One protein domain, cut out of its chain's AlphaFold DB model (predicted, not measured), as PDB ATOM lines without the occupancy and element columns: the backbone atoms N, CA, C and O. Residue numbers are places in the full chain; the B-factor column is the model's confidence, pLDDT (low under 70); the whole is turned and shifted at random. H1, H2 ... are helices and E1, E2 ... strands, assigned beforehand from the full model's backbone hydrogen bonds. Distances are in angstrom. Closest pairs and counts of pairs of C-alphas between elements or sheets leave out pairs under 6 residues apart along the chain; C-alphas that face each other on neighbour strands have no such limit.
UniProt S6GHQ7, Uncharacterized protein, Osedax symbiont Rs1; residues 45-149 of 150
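AT A GLANCE: This is residues 45 to 149 of the 150 residues of an uncharacterized protein of Osedax symbiont Rs1 (UniProt S6GHQ7). A twisted five-stranded antiparallel sheet makes a wall, with helices H2 and H3 covering one of its faces and no named helix on the other. H3, the longest helix, crosses the strands, and H1 packs side by side with H3 without being on the sheet. The printed part has 105 residues with five named strands and three named helices, in the order E1, E2, E3, H1, H2, E4, E5, H3; the sheet runs E3, E2, E1, E5, E4. The class is mixed, helices and strands, and the sheet with H2 and H3 on one of its faces makes two layers, one of strands and one of helices. The whole is compact, with a radius of gyration of the C-alphas of 13.1 A, and rounded, with spans of 35 by 33 by 24 A.

IN THESE COORDINATES: Start with the sheet: find C-alpha 46 at (-22.693, 23.229, -38.117), where E1 begins; it holds residues 46 to 50 and is 13.2 A long from first to last C-alpha. E2 holds residues 55 to 59 over 11.9 A, and E3 residues 68 to 71 over 10.6 A. Further along, look for E4 at residues 117 to 120, 9.5 A, and E5 at residues 123 to 127, 13.2 A. Among the helices, H1 holds residues 79 to 88 over 14.6 A, and H2 residues 98 to 108 over 14.7 A. Find C-alpha 130 at (-17.424, 17.203, -47.337); from there H3, residues 130 to 147, runs 25.9 A to C-alpha 147 at (0.367, 35.256, -42.252).

HOW THE PARTS SIT: Begin at the inner strand E1, which is antiparallel to E5 at 154 degrees; there N 49 and O 124 are 2.8 A apart, within hydrogen-bond range. On the other side of E1 is E2, antiparallel at 158 degrees, with N 48 and O 57 at 2.8 A. E3, an edge strand, is antiparallel to E2 at 163 degrees, with N 70 and O 56 at 2.8 A; E1, E2 and E3 form a meander, each strand the antiparallel neighbour of the one before. At the other edge, E4 and E5 form a hairpin, antiparallel at 152 degrees, with N 125 and O 117 at 2.8 A. The sheet is only just strongly twisted, with C-alphas up to 4.5 A off its best plane. Now look to the helices: H3 is on the sheet at a height of 9.3 A, and its closest C-alphas to E3 are those of Leu 139 and Lys 70, 6.5 A apart. On the local plane H3 and E2 stand at 60.0 degrees, only just across the strands. H2 is on the same face, at a height of 10.5 A, and runs slantwise to the strands, at 50 degrees to E1 on the local plane. H2 and H3 are only just apart, their closest C-alphas 8.0 A from each other. H1 and H3 touch, closest at the C-alphas of Ile 85 and Val 135, 6.1 A, with a shallow tilt of 9 degrees, opposite ways. H1 and H2 are near each other, with 7 pairs of C-alphas within 10 A. In H2 and H3 every O i to N i+4 pair is within hydrogen-bond range, and in H1 4 of 6 are.

THE WHOLE: The two C-alphas farthest apart are those of Asp 64 and Gly 95, 38.5 A. The printed part runs from 45 to 149 and has no cut. No link is long; those from E1 to E2, E4 to E5 and E5 to H3 are tight. The mean pLDDT of the printed part is 90.4; look at residues 74 to 77 and 148 to 149 for values under 70.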
ATOM      1  N   ASP A  45     -21.256  21.458 -34.525       92.31
ATOM      2  CA  ASP A  45     -22.574  20.992 -34.966       92.31
ATOM      3  C   ASP A  45     -22.890  21.444 -36.407       92.31
ATOM      4  O   ASP A  45     -23.559  20.738 -37.162       92.31
ATOM      5  N   TYR A  46     -22.424  22.633 -36.803       96.25
ATOM      6  CA  TYR A  46     -22.693  23.229 -38.117       96.25
ATOM      7  C   TYR A  46     -21.712  24.359 -38.455       96.25
ATOM      8  O   TYR A  46     -20.902  24.802 -37.632       96.25
ATOM      9  N   TYR A  47     -21.839  24.874 -39.675       97.31
ATOM     10  CA  TYR A  47     -21.234  26.128 -40.095       97.31
ATOM     11  C   TYR A  47     -22.245  27.272 -40.107       97.31
ATOM     12  O   TYR A  47     -23.397  27.094 -40.493       97.31
ATOM     13  N   TRP A  48     -21.795  28.470 -39.746       96.31
ATOM     14  CA  TRP A  48     -22.488  29.722 -40.033       96.31
ATOM     15  C   TRP A  48     -21.768  30.490 -41.128       96.31
ATOM     16  O   TRP A  48     -20.561  30.706 -41.046       96.31
ATOM     17  N   LEU A  49     -22.529  30.947 -42.115       96.56
ATOM     18  CA  LEU A  49     -22.087  31.873 -43.144       96.56
ATOM     19  C   LEU A  49     -22.885  33.168 -43.017       96.56
ATOM     20  O   LEU A  49     -24.078  33.186 -43.298       96.56
ATOM     21  N   ASP A  50     -22.223  34.249 -42.628       95.75
ATOM     22  CA  ASP A  50     -22.788  35.595 -42.678       95.75
ATOM     23  C   ASP A  50     -22.458  36.216 -44.039       95.75
ATOM     24  O   ASP A  50     -21.315  36.599 -44.295       95.75
ATOM     25  N   THR A  51     -23.451  36.321 -44.925       94.81
ATOM     26  CA  THR A  51     -23.242  36.881 -46.269       94.81
ATOM     27  C   THR A  51     -23.182  38.410 -46.291       94.81
ATOM     28  O   THR A  51     -22.889  38.986 -47.337       94.81
ATOM     29  N   GLY A  52     -23.454  39.083 -45.167       93.50
ATOM     30  CA  GLY A  52     -23.259  40.524 -45.011       93.50
ATOM     31  C   GLY A  52     -21.805  40.884 -44.699       93.50
ATOM     32  O   GLY A  52     -21.301  41.889 -45.196       93.50
ATOM     33  N   THR A  53     -21.120  40.048 -43.914       92.50
ATOM     34  CA  THR A  53     -19.712  40.266 -43.522       92.50
ATOM     35  C   THR A  53     -18.713  39.362 -44.249       92.50
ATOM     36  O   THR A  53     -17.515  39.642 -44.251       92.50
ATOM     37  N   GLY A  54     -19.179  38.276 -44.870       92.69
ATOM     38  CA  GLY A  54     -18.333  37.236 -45.455       92.69
ATOM     39  C   GLY A  54     -17.663  36.342 -44.409       92.69
ATOM     40  O   GLY A  54     -16.657  35.700 -44.712       92.69
ATOM     41  N   MET A  55     -18.167  36.312 -43.173       94.12
ATOM     42  CA  MET A  55     -17.621  35.469 -42.111       94.12
ATOM     43  C   MET A  55     -18.170  34.047 -42.198       94.12
ATOM     44  O   MET A  55     -19.377  33.835 -42.286       94.12
ATOM     45  N   TYR A  56     -17.263  33.078 -42.129       95.50
ATOM     46  CA  TYR A  56     -17.540  31.650 -42.158       95.50
ATOM     47  C   TYR A  56     -17.053  31.014 -40.860       95.50
ATOM     48  O   TYR A  56     -15.864  31.078 -40.550       95.50
ATOM     49  N   CYS A  57     -17.955  30.443 -40.067       95.50
ATOM     50  CA  CYS A  57     -17.655  29.993 -38.714       95.50
ATOM     51  C   CYS A  57     -18.041  28.536 -38.487       95.50
ATOM     52  O   CYS A  57     -19.182  28.179 -38.745       95.50
ATOM     53  N   LYS A  58     -17.144  27.733 -37.906       94.44
ATOM     54  CA  LYS A  58     -17.516  26.495 -37.205       94.44
ATOM     55  C   LYS A  58     -18.193  26.854 -35.889       94.44
ATOM     56  O   LYS A  58     -17.621  27.617 -35.107       94.44
ATOM     57  N   ALA A  59     -19.392  26.338 -35.651       91.19
ATOM     58  CA  ALA A  59     -20.211  26.704 -34.504       91.19
ATOM     59  C   ALA A  59     -20.845  25.478 -33.833       91.19
ATOM     60  O   ALA A  59     -20.969  24.405 -34.425       91.19
ATOM     61  N   PHE A  60     -21.216  25.662 -32.570       90.06
ATOM     62  CA  PHE A  60     -21.955  24.687 -31.782       90.06
ATOM     63  C   PHE A  60     -23.430  25.089 -31.718       90.06
ATOM     64  O   PHE A  60     -23.759  26.272 -31.738       90.06
ATOM     65  N   ALA A  61     -24.320  24.113 -31.571       86.38
ATOM     66  CA  ALA A  61     -25.736  24.325 -31.287       86.38
ATOM     67  C   ALA A  61     -25.963  24.998 -29.926       86.38
ATOM     68  O   ALA A  61     -26.977  25.658 -29.725       86.38
ATOM     69  N   ASP A  62     -25.004  24.838 -29.015       85.19
ATOM     70  CA  ASP A  62     -24.974  25.515 -27.726       85.19
ATOM     71  C   ASP A  62     -24.393  26.935 -27.891       85.19
ATOM     72  O   ASP A  62     -23.218  27.059 -28.256       85.19
ATOM     73  N   PRO A  63     -25.183  28.000 -27.644       80.00
ATOM     74  CA  PRO A  63     -24.744  29.381 -27.829       80.00
ATOM     75  C   PRO A  63     -23.681  29.831 -26.817       80.00
ATOM     76  O   PRO A  63     -23.012  30.834 -27.071       80.00
ATOM     77  N   ASP A  64     -23.502  29.111 -25.705       84.31
ATOM     78  CA  ASP A  64     -22.508  29.446 -24.680       84.31
ATOM     79  C   ASP A  64     -21.089  28.990 -25.073       84.31
ATOM     80  O   ASP A  64     -20.101  29.349 -24.425       84.31
ATOM     81  N   LEU A  65     -20.959  28.211 -26.154       83.44
ATOM     82  CA  LEU A  65     -19.674  27.754 -26.673       83.44
ATOM     83  C   LEU A  65     -19.133  28.684 -27.762       83.44
ATOM     84  O   LEU A  65     -19.840  29.153 -28.654       83.44
ATOM     85  N   ASN A  66     -17.819  28.908 -27.730       86.31
ATOM     86  CA  ASN A  66     -17.150  29.761 -28.704       86.31
ATOM     87  C   ASN A  66     -17.203  29.159 -30.115       86.31
ATOM     88  O   ASN A  66     -16.821  28.012 -30.339       86.31
ATOM     89  N   LYS A  67     -17.589  29.982 -31.092       89.00
ATOM     90  CA  LYS A  67     -17.460  29.674 -32.521       89.00
ATOM     91  C   LYS A  67     -16.078  30.055 -33.044       89.00
ATOM     92  O   LYS A  67     -15.485  31.042 -32.607       89.00
ATOM     93  N   HIS A  68     -15.572  29.308 -34.017       92.44
ATOM     94  CA  HIS A  68     -14.298  29.594 -34.674       92.44
ATOM     95  C   HIS A  68     -14.572  30.147 -36.062       92.44
ATOM     96  O   HIS A  68     -15.198  29.465 -36.862       92.44
ATOM     97  N   CYS A  69     -14.085  31.347 -36.368       93.44
ATOM     98  CA  CYS A  69     -14.414  32.023 -37.620       93.44
ATOM     99  C   CYS A  69     -13.200  32.286 -38.509       93.44
ATOM    100  O   CYS A  69     -12.097  32.565 -38.035       93.44
ATOM    101  N   LYS A  70     -13.445  32.252 -39.816       91.69
ATOM    102  CA  LYS A  70     -12.540  32.671 -40.882       91.69
ATOM    103  C   LYS A  70     -13.290  33.582 -41.841       91.69
ATOM    104  O   LYS A  70     -14.490  33.430 -42.043       91.69
ATOM    105  N   SER A  71     -12.587  34.548 -42.417       90.44
ATOM    106  CA  SER A  71     -13.180  35.426 -43.418       90.44
ATOM    107  C   SER A  71     -13.043  34.807 -44.808       90.44
ATOM    108  O   SER A  71     -11.948  34.407 -45.199       90.44
ATOM    109  N   ILE A  72     -14.139  34.786 -45.571       88.00
ATOM    110  CA  ILE A  72     -14.151  34.527 -47.022       88.00
ATOM    111  C   ILE A  72     -13.690  35.773 -47.799       88.00
ATOM    112  O   ILE A  72     -13.610  35.763 -49.023       88.00
ATOM    113  N   VAL A  73     -13.318  36.848 -47.101       76.44
ATOM    114  CA  VAL A  73     -12.639  38.020 -47.654       76.44
ATOM    115  C   VAL A  73     -11.120  37.865 -47.454       76.44
ATOM    116  O   VAL A  73     -10.546  38.547 -46.605       76.44
ATOM    117  N   PRO A  74     -10.396  36.979 -48.164       64.94
ATOM    118  CA  PRO A  74      -8.955  37.034 -48.137       64.94
ATOM    119  C   PRO A  74      -8.486  38.212 -48.987       64.94
ATOM    120  O   PRO A  74      -8.920  38.429 -50.119       64.94
ATOM    121  N   THR A  75      -7.488  38.907 -48.458       53.88
ATOM    122  CA  THR A  75      -6.685  39.908 -49.166       53.88
ATOM    123  C   THR A  75      -5.909  39.327 -50.354       53.88
ATOM    124  O   THR A  75      -5.323  40.091 -51.107       53.88
ATOM    125  N   ASN A  76      -5.925  38.001 -50.557       62.38
ATOM    126  CA  ASN A  76      -5.383  37.311 -51.727       62.38
ATOM    127  C   ASN A  76      -6.113  35.976 -51.966       62.38
ATOM    128  O   ASN A  76      -5.665  34.933 -51.482       62.38
ATOM    129  N   PHE A  77      -7.209  35.999 -52.734       68.06
ATOM    130  CA  PHE A  77      -7.833  34.806 -53.333       68.06
ATOM    131  C   PHE A  77      -6.786  34.063 -54.195       68.06
ATOM    132  O   PHE A  77      -6.661  34.316 -55.395       68.06
ATOM    133  N   HIS A  78      -5.989  33.173 -53.592       72.38
ATOM    134  CA  HIS A  78      -5.035  32.352 -54.337       72.38
ATOM    135  C   HIS A  78      -5.826  31.418 -55.251       72.38
ATOM    136  O   HIS A  78      -6.646  30.627 -54.788       72.38
ATOM    137  N   SER A  79      -5.601  31.534 -56.559       75.44
ATOM    138  CA  SER A  79      -6.368  30.817 -57.582       75.44
ATOM    139  C   SER A  79      -6.363  29.303 -57.375       75.44
ATOM    140  O   SER A  79      -7.403  28.676 -57.526       75.44
ATOM    141  N   ARG A  80      -5.229  28.727 -56.957       86.12
ATOM    142  CA  ARG A  80      -5.085  27.285 -56.711       86.12
ATOM    143  C   ARG A  80      -5.952  26.797 -55.548       86.12
ATOM    144  O   ARG A  80      -6.570  25.748 -55.638       86.12
ATOM    145  N   GLU A  81      -5.989  27.540 -54.454       89.25
ATOM    146  CA  GLU A  81      -6.737  27.198 -53.245       89.25
ATOM    147  C   GLU A  81      -8.239  27.284 -53.504       89.25
ATOM    148  O   GLU A  81      -8.996  26.413 -53.092       89.25
ATOM    149  N   VAL A  82      -8.655  28.293 -54.263       89.06
ATOM    150  CA  VAL A  82     -10.055  28.478 -54.651       89.06
ATOM    151  C   VAL A  82     -10.507  27.381 -55.609       89.06
ATOM    152  O   VAL A  82     -11.628  26.906 -55.483       89.06
ATOM    153  N   GLN A  83      -9.621  26.905 -56.487       92.44
ATOM    154  CA  GLN A  83      -9.919  25.801 -57.398       92.44
ATOM    155  C   GLN A  83     -10.320  24.514 -56.663       92.44
ATOM    156  O   GLN A  83     -11.121  23.737 -57.172       92.44
ATOM    157  N   VAL A  84      -9.821  24.291 -55.442       94.94
ATOM    158  CA  VAL A  84     -10.256  23.159 -54.607       94.94
ATOM    159  C   VAL A  84     -11.745  23.279 -54.260       94.94
ATOM    160  O   VAL A  84     -12.474  22.293 -54.353       94.94
ATOM    161  N   ILE A  85     -12.207  24.489 -53.931       94.94
ATOM    162  CA  ILE A  85     -13.627  24.766 -53.676       94.94
ATOM    163  C   ILE A  85     -14.429  24.623 -54.975       94.94
ATOM    164  O   ILE A  85     -15.457  23.956 -54.997       94.94
ATOM    165  N   GLU A  86     -13.947  25.196 -56.075       95.19
ATOM    166  CA  GLU A  86     -14.641  25.118 -57.367       95.19
ATOM    167  C   GLU A  86     -14.844  23.669 -57.826       95.19
ATOM    168  O   GLU A  86     -15.896  23.326 -58.360       95.19
ATOM    169  N   ASN A  87     -13.865  22.802 -57.560       97.00
ATOM    170  CA  ASN A  87     -13.935  21.388 -57.901       97.00
ATOM    171  C   ASN A  87     -14.971  20.631 -57.056       97.00
ATOM    172  O   ASN A  87     -15.717  19.830 -57.616       97.00
ATOM    173  N   ILE A  88     -15.044  20.866 -55.736       97.81
ATOM    174  CA  ILE A  88     -15.988  20.128 -54.874       97.81
ATOM    175  C   ILE A  88     -17.445  20.574 -55.088       97.81
ATOM    176  O   ILE A  88     -18.354  19.753 -54.988       97.81
ATOM    177  N   TYR A  89     -17.662  21.842 -55.447       97.12
ATOM    178  CA  TYR A  89     -18.980  22.383 -55.812       97.12
ATOM    179  C   TYR A  89     -19.297  22.252 -57.308       97.12
ATOM    180  O   TYR A  89     -20.383  22.628 -57.746       97.12
ATOM    181  N   GLN A  90     -18.347  21.752 -58.107       97.69
ATOM    182  CA  GLN A  90     -18.438  21.656 -59.569       97.69
ATOM    183  C   GLN A  90     -18.896  22.971 -60.228       97.69
ATOM    184  O   GLN A  90     -19.641  22.980 -61.206       97.69
ATOM    185  N   GLN A  91     -18.468  24.102 -59.664       96.38
ATOM    186  CA  GLN A  91     -18.928  25.431 -60.047       96.38
ATOM    187  C   GLN A  91     -17.809  26.450 -59.853       96.38
ATOM    188  O   GLN A  91     -17.163  26.493 -58.808       96.38
ATOM    189  N   GLN A  92     -17.575  27.292 -60.861       94.19
ATOM    190  CA  GLN A  92     -16.505  28.288 -60.808       94.19
ATOM    191  C   GLN A  92     -16.901  29.544 -60.028       94.19
ATOM    192  O   GLN A  92     -18.012  30.060 -60.176       94.19
ATOM    193  N   VAL A  93     -15.944  30.100 -59.282       91.50
ATOM    194  CA  VAL A  93     -16.057  31.414 -58.649       91.50
ATOM    195  C   VAL A  93     -15.753  32.480 -59.702       91.50
ATOM    196  O   VAL A  93     -14.593  32.777 -60.004       91.50
ATOM    197  N   THR A  94     -16.803  33.081 -60.256       87.75
ATOM    198  CA  THR A  94     -16.724  33.983 -61.414       87.75
ATOM    199  C   THR A  94     -17.069  35.436 -61.074       87.75
ATOM    200  O   THR A  94     -17.583  35.763 -60.004       87.75
ATOM    201  N   GLY A  95     -16.778  36.336 -62.015       84.31
ATOM    202  CA  GLY A  95     -17.149  37.746 -61.935       84.31
ATOM    203  C   GLY A  95     -16.176  38.628 -61.137       84.31
ATOM    204  O   GLY A  95     -15.224  38.144 -60.521       84.31
ATOM    205  N   PRO A  96     -16.406  39.955 -61.150       81.25
ATOM    206  CA  PRO A  96     -15.525  40.923 -60.497       81.25
ATOM    207  C   PRO A  96     -15.587  40.838 -58.966       81.25
ATOM    208  O   PRO A  96     -14.633  41.213 -58.291       81.25
ATOM    209  N   ASN A  97     -16.690  40.320 -58.411       87.88
ATOM    210  CA  ASN A  97     -16.855  40.118 -56.976       87.88
ATOM    211  C   ASN A  97     -16.824  38.624 -56.627       87.88
ATOM    212  O   ASN A  97     -17.856  37.981 -56.423       87.88
ATOM    213  N   ARG A  98     -15.605  38.084 -56.550       87.69
ATOM    214  CA  ARG A  98     -15.357  36.666 -56.251       87.69
ATOM    215  C   ARG A  98     -15.876  36.240 -54.876       87.69
ATOM    216  O   ARG A  98     -16.286  35.098 -54.719       87.69
ATOM    217  N   ILE A  99     -15.911  37.151 -53.901       89.56
ATOM    218  CA  ILE A  99     -16.441  36.873 -52.556       89.56
ATOM    219  C   ILE A  99     -17.942  36.598 -52.648       89.56
ATOM    220  O   ILE A  99     -18.402  35.561 -52.183       89.56
ATOM    221  N   ILE A 100     -18.700  37.488 -53.301       91.75
ATOM    222  CA  ILE A 100     -20.142  37.292 -53.510       91.75
ATOM    223  C   ILE A 100     -20.404  36.037 -54.340       91.75
ATOM    224  O   ILE A 100     -21.300  35.271 -54.000       91.75
ATOM    225  N   SER A 101     -19.618  35.792 -55.390       93.19
ATOM    226  CA  SER A 101     -19.756  34.568 -56.185       93.19
ATOM    227  C   SER A 101     -19.563  33.312 -55.334       93.19
ATOM    228  O   SER A 101     -20.404  32.420 -55.396       93.19
ATOM    229  N   LEU A 102     -18.537  33.265 -54.479       94.19
ATOM    230  CA  LEU A 102     -18.337  32.142 -53.569       94.19
ATOM    231  C   LEU A 102     -19.492  32.018 -52.564       94.19
ATOM    232  O   LEU A 102     -20.047  30.939 -52.418       94.19
ATOM    233  N   MET A 103     -19.929  33.106 -51.926       95.31
ATOM    234  CA  MET A 103     -21.082  33.058 -51.013       95.31
ATOM    235  C   MET A 103     -22.358  32.557 -51.707       95.31
ATOM    236  O   MET A 103     -23.130  31.806 -51.111       95.31
ATOM    237  N   ASN A 104     -22.563  32.919 -52.975       95.75
ATOM    238  CA  ASN A 104     -23.674  32.413 -53.776       95.75
ATOM    239  C   ASN A 104     -23.534  30.918 -54.061       95.75
ATOM    240  O   ASN A 104     -24.522  30.209 -53.933       95.75
ATOM    241  N   ILE A 105     -22.334  30.421 -54.370       96.56
ATOM    242  CA  ILE A 105     -22.095  28.977 -54.515       96.56
ATOM    243  C   ILE A 105     -22.456  28.251 -53.215       96.56
ATOM    244  O   ILE A 105     -23.204  27.285 -53.250       96.56
ATOM    245  N   LEU A 106     -22.023  28.761 -52.056       96.94
ATOM    246  CA  LEU A 106     -22.271  28.121 -50.757       96.94
ATOM    247  C   LEU A 106     -23.747  28.110 -50.326       96.94
ATOM    248  O   LEU A 106     -24.121  27.301 -49.477       96.94
ATOM    249  N   THR A 107     -24.569  29.023 -50.852       97.56
ATOM    250  CA  THR A 107     -25.969  29.217 -50.419       97.56
ATOM    251  C   THR A 107     -27.004  28.861 -51.481       97.56
ATOM    252  O   THR A 107     -28.165  28.633 -51.148       97.56
ATOM    253  N   LYS A 108     -26.618  28.869 -52.755       97.00
ATOM    254  CA  LYS A 108     -27.499  28.728 -53.922       97.00
ATOM    255  C   LYS A 108     -26.797  28.029 -55.095       97.00
ATOM    256  O   LYS A 108     -27.213  28.216 -56.232       97.00
ATOM    257  N   GLY A 109     -25.700  27.315 -54.841       95.25
ATOM    258  CA  GLY A 109     -24.963  26.601 -55.879       95.25
ATOM    259  C   GLY A 109     -25.798  25.498 -56.527       95.25
ATOM    260  O   GLY A 109     -26.730  24.970 -55.924       95.25
ATOM    261  N   ASP A 110     -25.434  25.133 -57.753       94.44
ATOM    262  CA  ASP A 110     -26.206  24.164 -58.544       94.44
ATOM    263  C   ASP A 110     -25.974  22.709 -58.088       94.44
ATOM    264  O   ASP A 110     -26.793  21.835 -58.360       94.44
ATOM    265  N   ASN A 111     -24.875  22.450 -57.367       96.69
ATOM    266  CA  ASN A 111     -24.446  21.109 -56.945       96.69
ATOM    267  C   ASN A 111     -24.248  21.005 -55.425       96.69
ATOM    268  O   ASN A 111     -23.287  20.387 -54.965       96.69
ATOM    269  N   LEU A 112     -25.110  21.650 -54.638       97.81
ATOM    270  CA  LEU A 112     -25.070  21.519 -53.181       97.81
ATOM    271  C   LEU A 112     -25.465  20.098 -52.752       97.81
ATOM    272  O   LEU A 112     -26.546  19.626 -53.099       97.81
ATOM    273  N   ASP A 113     -24.632  19.442 -51.941       97.38
ATOM    274  CA  ASP A 113     -24.978  18.182 -51.257       97.38
ATOM    275  C   ASP A 113     -25.655  18.424 -49.888       97.38
ATOM    276  O   ASP A 113     -25.826  17.509 -49.080       97.38
ATOM    277  N   TYR A 114     -26.062  19.668 -49.632       97.56
ATOM    278  CA  TYR A 114     -26.769  20.115 -48.438       97.56
ATOM    279  C   TYR A 114     -27.825  21.171 -48.766       97.56
ATOM    280  O   TYR A 114     -27.795  21.814 -49.813       97.56
ATOM    281  N   GLN A 115     -28.734  21.403 -47.818       97.81
ATOM    282  CA  GLN A 115     -29.687  22.505 -47.879       97.81
ATOM    283  C   GLN A 115     -29.275  23.610 -46.890       97.81
ATOM    284  O   GLN A 115     -29.348  23.397 -45.677       97.81
ATOM    285  N   PRO A 116     -28.860  24.795 -47.370       97.62
ATOM    286  CA  PRO A 116     -28.638  25.962 -46.521       97.62
ATOM    287  C   PRO A 116     -29.937  26.392 -45.837       97.62
ATOM    288  O   PRO A 116     -30.983  26.481 -46.487       97.62
ATOM    289  N   VAL A 117     -29.864  26.723 -44.547       97.88
ATOM    290  CA  VAL A 117     -30.996  27.263 -43.781       97.88
ATOM    291  C   VAL A 117     -30.715  28.721 -43.446       97.88
ATOM    292  O   VAL A 117     -29.772  29.023 -42.720       97.88
ATOM    293  N   LEU A 118     -31.528  29.638 -43.966       97.25
ATOM    294  CA  LEU A 118     -31.455  31.046 -43.580       97.25
ATOM    295  C   LEU A 118     -32.038  31.213 -42.171       97.25
ATOM    296  O   LEU A 118     -33.204  30.893 -41.952       97.25
ATOM    297  N   LEU A 119     -31.236  31.721 -41.235       93.12
ATOM    298  CA  LEU A 119     -31.664  31.972 -39.858       93.12
ATOM    299  C   LEU A 119     -32.224  33.396 -39.711       93.12
ATOM    300  O   LEU A 119     -33.428  33.587 -39.570       93.12
ATOM    301  N   ALA A 120     -31.350  34.404 -39.759       92.12
ATOM    302  CA  ALA A 120     -31.694  35.827 -39.691       92.12
ATOM    303  C   ALA A 120     -30.524  36.681 -40.199       92.12
ATOM    304  O   ALA A 120     -29.382  36.233 -40.173       92.12
ATOM    305  N   ASN A 121     -30.789  37.924 -40.617       91.62
ATOM    306  CA  ASN A 121     -29.761  38.939 -40.902       91.62
ATOM    307  C   ASN A 121     -28.614  38.451 -41.807       91.62
ATOM    308  O   ASN A 121     -27.451  38.682 -41.500       91.62
ATOM    309  N   ASN A 122     -28.940  37.780 -42.918       94.81
ATOM    310  CA  ASN A 122     -27.962  37.231 -43.868       94.81
ATOM    311  C   ASN A 122     -27.089  36.082 -43.326       94.81
ATOM    312  O   ASN A 122     -26.105  35.712 -43.965       94.81
ATOM    313  N   ILE A 123     -27.452  35.491 -42.184       96.19
ATOM    314  CA  ILE A 123     -26.767  34.329 -41.617       96.19
ATOM    315  C   ILE A 123     -27.441  33.050 -42.102       96.19
ATOM    316  O   ILE A 123     -28.611  32.793 -41.809       96.19
ATOM    317  N   TYR A 124     -26.667  32.228 -42.797       97.75
ATOM    318  CA  TYR A 124     -27.031  30.879 -43.192       97.75
ATOM    319  C   TYR A 124     -26.370  29.866 -42.266       97.75
ATOM    320  O   TYR A 124     -25.176  29.955 -41.988       97.75
ATOM    321  N   GLN A 125     -27.132  28.870 -41.838       97.56
ATOM    322  CA  GLN A 125     -26.610  27.648 -41.251       97.56
ATOM    323  C   GLN A 125     -26.389  26.615 -42.354       97.56
ATOM    324  O   GLN A 125     -27.305  26.321 -43.126       97.56
ATOM    325  N   LEU A 126     -25.176  26.069 -42.424       97.88
ATOM    326  CA  LEU A 126     -24.796  25.025 -43.369       97.88
ATOM    327  C   LEU A 126     -24.426  23.752 -42.588       97.88
ATOM    328  O   LEU A 126     -23.643  23.842 -41.637       97.88
ATOM    329  N   PRO A 127     -24.963  22.577 -42.952       97.50
ATOM    330  CA  PRO A 127     -24.571  21.308 -42.343       97.50
ATOM    331  C   PRO A 127     -23.073  21.021 -42.491       97.50
ATOM    332  O   PRO A 127     -22.445  21.446 -43.462       97.50
ATOM    333  N   ILE A 128     -22.504  20.269 -41.545       96.19
ATOM    334  CA  ILE A 128     -21.157  19.710 -41.704       96.19
ATOM    335  C   ILE A 128     -21.222  18.563 -42.707       96.19
ATOM    336  O   ILE A 128     -21.965  17.600 -42.512       96.19
ATOM    337  N   ASN A 129     -20.446  18.683 -43.779       96.81
ATOM    338  CA  ASN A 129     -20.224  17.639 -44.765       96.81
ATOM    339  C   ASN A 129     -18.922  17.908 -45.535       96.81
ATOM    340  O   ASN A 129     -18.193  18.857 -45.247       96.81
ATOM    341  N   GLN A 130     -18.651  17.092 -46.555       97.88
ATOM    342  CA  GLN A 130     -17.424  17.203 -47.337       97.88
ATOM    343  C   GLN A 130     -17.275  18.569 -48.029       97.88
ATOM    344  O   GLN A 130     -16.170  19.116 -48.056       97.88
ATOM    345  N   GLN A 131     -18.353  19.135 -48.583       98.06
ATOM    346  CA  GLN A 131     -18.311  20.437 -49.250       98.06
ATOM    347  C   GLN A 131     -17.977  21.570 -48.269       98.06
ATOM    348  O   GLN A 131     -17.028  22.327 -48.497       98.06
ATOM    349  N   THR A 132     -18.697  21.659 -47.150       97.88
ATOM    350  CA  THR A 132     -18.503  22.725 -46.155       97.88
ATOM    351  C   THR A 132     -17.173  22.596 -45.406       97.88
ATOM    352  O   THR A 132     -16.489  23.600 -45.178       97.88
ATOM    353  N   ASP A 133     -16.722  21.370 -45.127       97.44
ATOM    354  CA  ASP A 133     -15.388  21.115 -44.572       97.44
ATOM    355  C   ASP A 133     -14.268  21.519 -45.528       97.44
ATOM    356  O   ASP A 133     -13.308  22.170 -45.107       97.44
ATOM    357  N   THR A 134     -14.409  21.236 -46.826       96.69
ATOM    358  CA  THR A 134     -13.416  21.642 -47.831       96.69
ATOM    359  C   THR A 134     -13.227  23.160 -47.842       96.69
ATOM    360  O   THR A 134     -12.099  23.656 -47.895       96.69
ATOM    361  N   VAL A 135     -14.319  23.926 -47.740       95.62
ATOM    362  CA  VAL A 135     -14.258  25.395 -47.659       95.62
ATOM    363  C   VAL A 135     -13.479  25.827 -46.423       95.62
ATOM    364  O   VAL A 135     -12.567  26.651 -46.519       95.62
ATOM    365  N   TRP A 136     -13.789  25.250 -45.263       95.56
ATOM    366  CA  TRP A 136     -13.100  25.557 -44.014       95.56
ATOM    367  C   TRP A 136     -11.593  25.285 -44.080       95.56
ATOM    368  O   TRP A 136     -10.785  26.130 -43.680       95.56
ATOM    369  N   GLU A 137     -11.199  24.128 -44.606       93.94
ATOM    370  CA  GLU A 137      -9.796  23.742 -44.761       93.94
ATOM    371  C   GLU A 137      -9.039  24.696 -45.686       93.94
ATOM    372  O   GLU A 137      -7.927  25.135 -45.367       93.94
ATOM    373  N   VAL A 138      -9.660  25.077 -46.804       92.69
ATOM    374  CA  VAL A 138      -9.097  26.049 -47.742       92.69
ATOM    375  C   VAL A 138      -8.916  27.411 -47.072       92.69
ATOM    376  O   VAL A 138      -7.848  28.013 -47.205       92.69
ATOM    377  N   LEU A 139      -9.896  27.883 -46.296       91.69
ATOM    378  CA  LEU A 139      -9.783  29.147 -45.563       91.69
ATOM    379  C   LEU A 139      -8.663  29.107 -44.514       91.69
ATOM    380  O   LEU A 139      -7.885  30.057 -44.421       91.69
ATOM    381  N   ILE A 140      -8.510  28.002 -43.773       90.69
ATOM    382  CA  ILE A 140      -7.369  27.806 -42.861       90.69
ATOM    383  C   ILE A 140      -6.044  27.873 -43.624       90.69
ATOM    384  O   ILE A 140      -5.083  28.487 -43.154       90.69
ATOM    385  N   LYS A 141      -5.966  27.228 -44.789       89.31
ATOM    386  CA  LYS A 141      -4.746  27.193 -45.595       89.31
ATOM    387  C   LYS A 141      -4.376  28.584 -46.117       89.31
ATOM    388  O   LYS A 141      -3.218  28.982 -45.995       89.31
ATOM    389  N   ILE A 142      -5.344  29.332 -46.650       86.12
ATOM    390  CA  ILE A 142      -5.144  30.708 -47.133       86.12
ATOM    391  C   ILE A 142      -4.685  31.621 -45.993       86.12
ATOM    392  O   ILE A 142      -3.741  32.393 -46.174       86.12
ATOM    393  N   ASP A 143      -5.310  31.507 -44.822       85.00
ATOM    394  CA  ASP A 143      -4.962  32.276 -43.627       85.00
ATOM    395  C   ASP A 143      -3.493  32.049 -43.231       85.00
ATOM    396  O   ASP A 143      -2.713  32.999 -43.140       85.00
ATOM    397  N   ARG A 144      -3.061  30.782 -43.140       84.94
ATOM    398  CA  ARG A 144      -1.654  30.435 -42.861       84.94
ATOM    399  C   ARG A 144      -0.692  31.026 -43.893       84.94
ATOM    400  O   ARG A 144       0.307  31.627 -43.514       84.94
ATOM    401  N   ILE A 145      -0.986  30.879 -45.187       82.88
ATOM    402  CA  ILE A 145      -0.126  31.404 -46.265       82.88
ATOM    403  C   ILE A 145      -0.033  32.933 -46.198       82.88
ATOM    404  O   ILE A 145       1.025  33.499 -46.463       82.88
ATOM    405  N   THR A 146      -1.125  33.608 -45.843       76.00
ATOM    406  CA  THR A 146      -1.175  35.073 -45.765       76.00
ATOM    407  C   THR A 146      -0.380  35.602 -44.572       76.00
ATOM    408  O   THR A 146       0.306  36.615 -44.700       76.00
ATOM    409  N   HIS A 147      -0.412  34.900 -43.438       72.44
ATOM    410  CA  HIS A 147       0.367  35.256 -42.252       72.44
ATOM    411  C   HIS A 147       1.867  34.962 -42.381       72.44
ATOM    412  O   HIS A 147       2.660  35.678 -41.785       72.44
ATOM    413  N   LEU A 148       2.273  33.976 -43.188       61.69
ATOM    414  CA  LEU A 148       3.688  33.668 -43.450       61.69
ATOM    415  C   LEU A 148       4.387  34.664 -44.396       61.69
ATOM    416  O   LEU A 148       5.604  34.609 -44.542       61.69
ATOM    417  N   LYS A 149       3.636  35.537 -45.079       56.69
ATOM    418  CA  LYS A 149       4.169  36.532 -46.028       56.69
ATOM    419  C   LYS A 149       4.350  37.934 -45.422       56.69
ATOM    420  O   LYS A 149       4.681  38.853 -46.170       56.69
TER     421      LYS A 149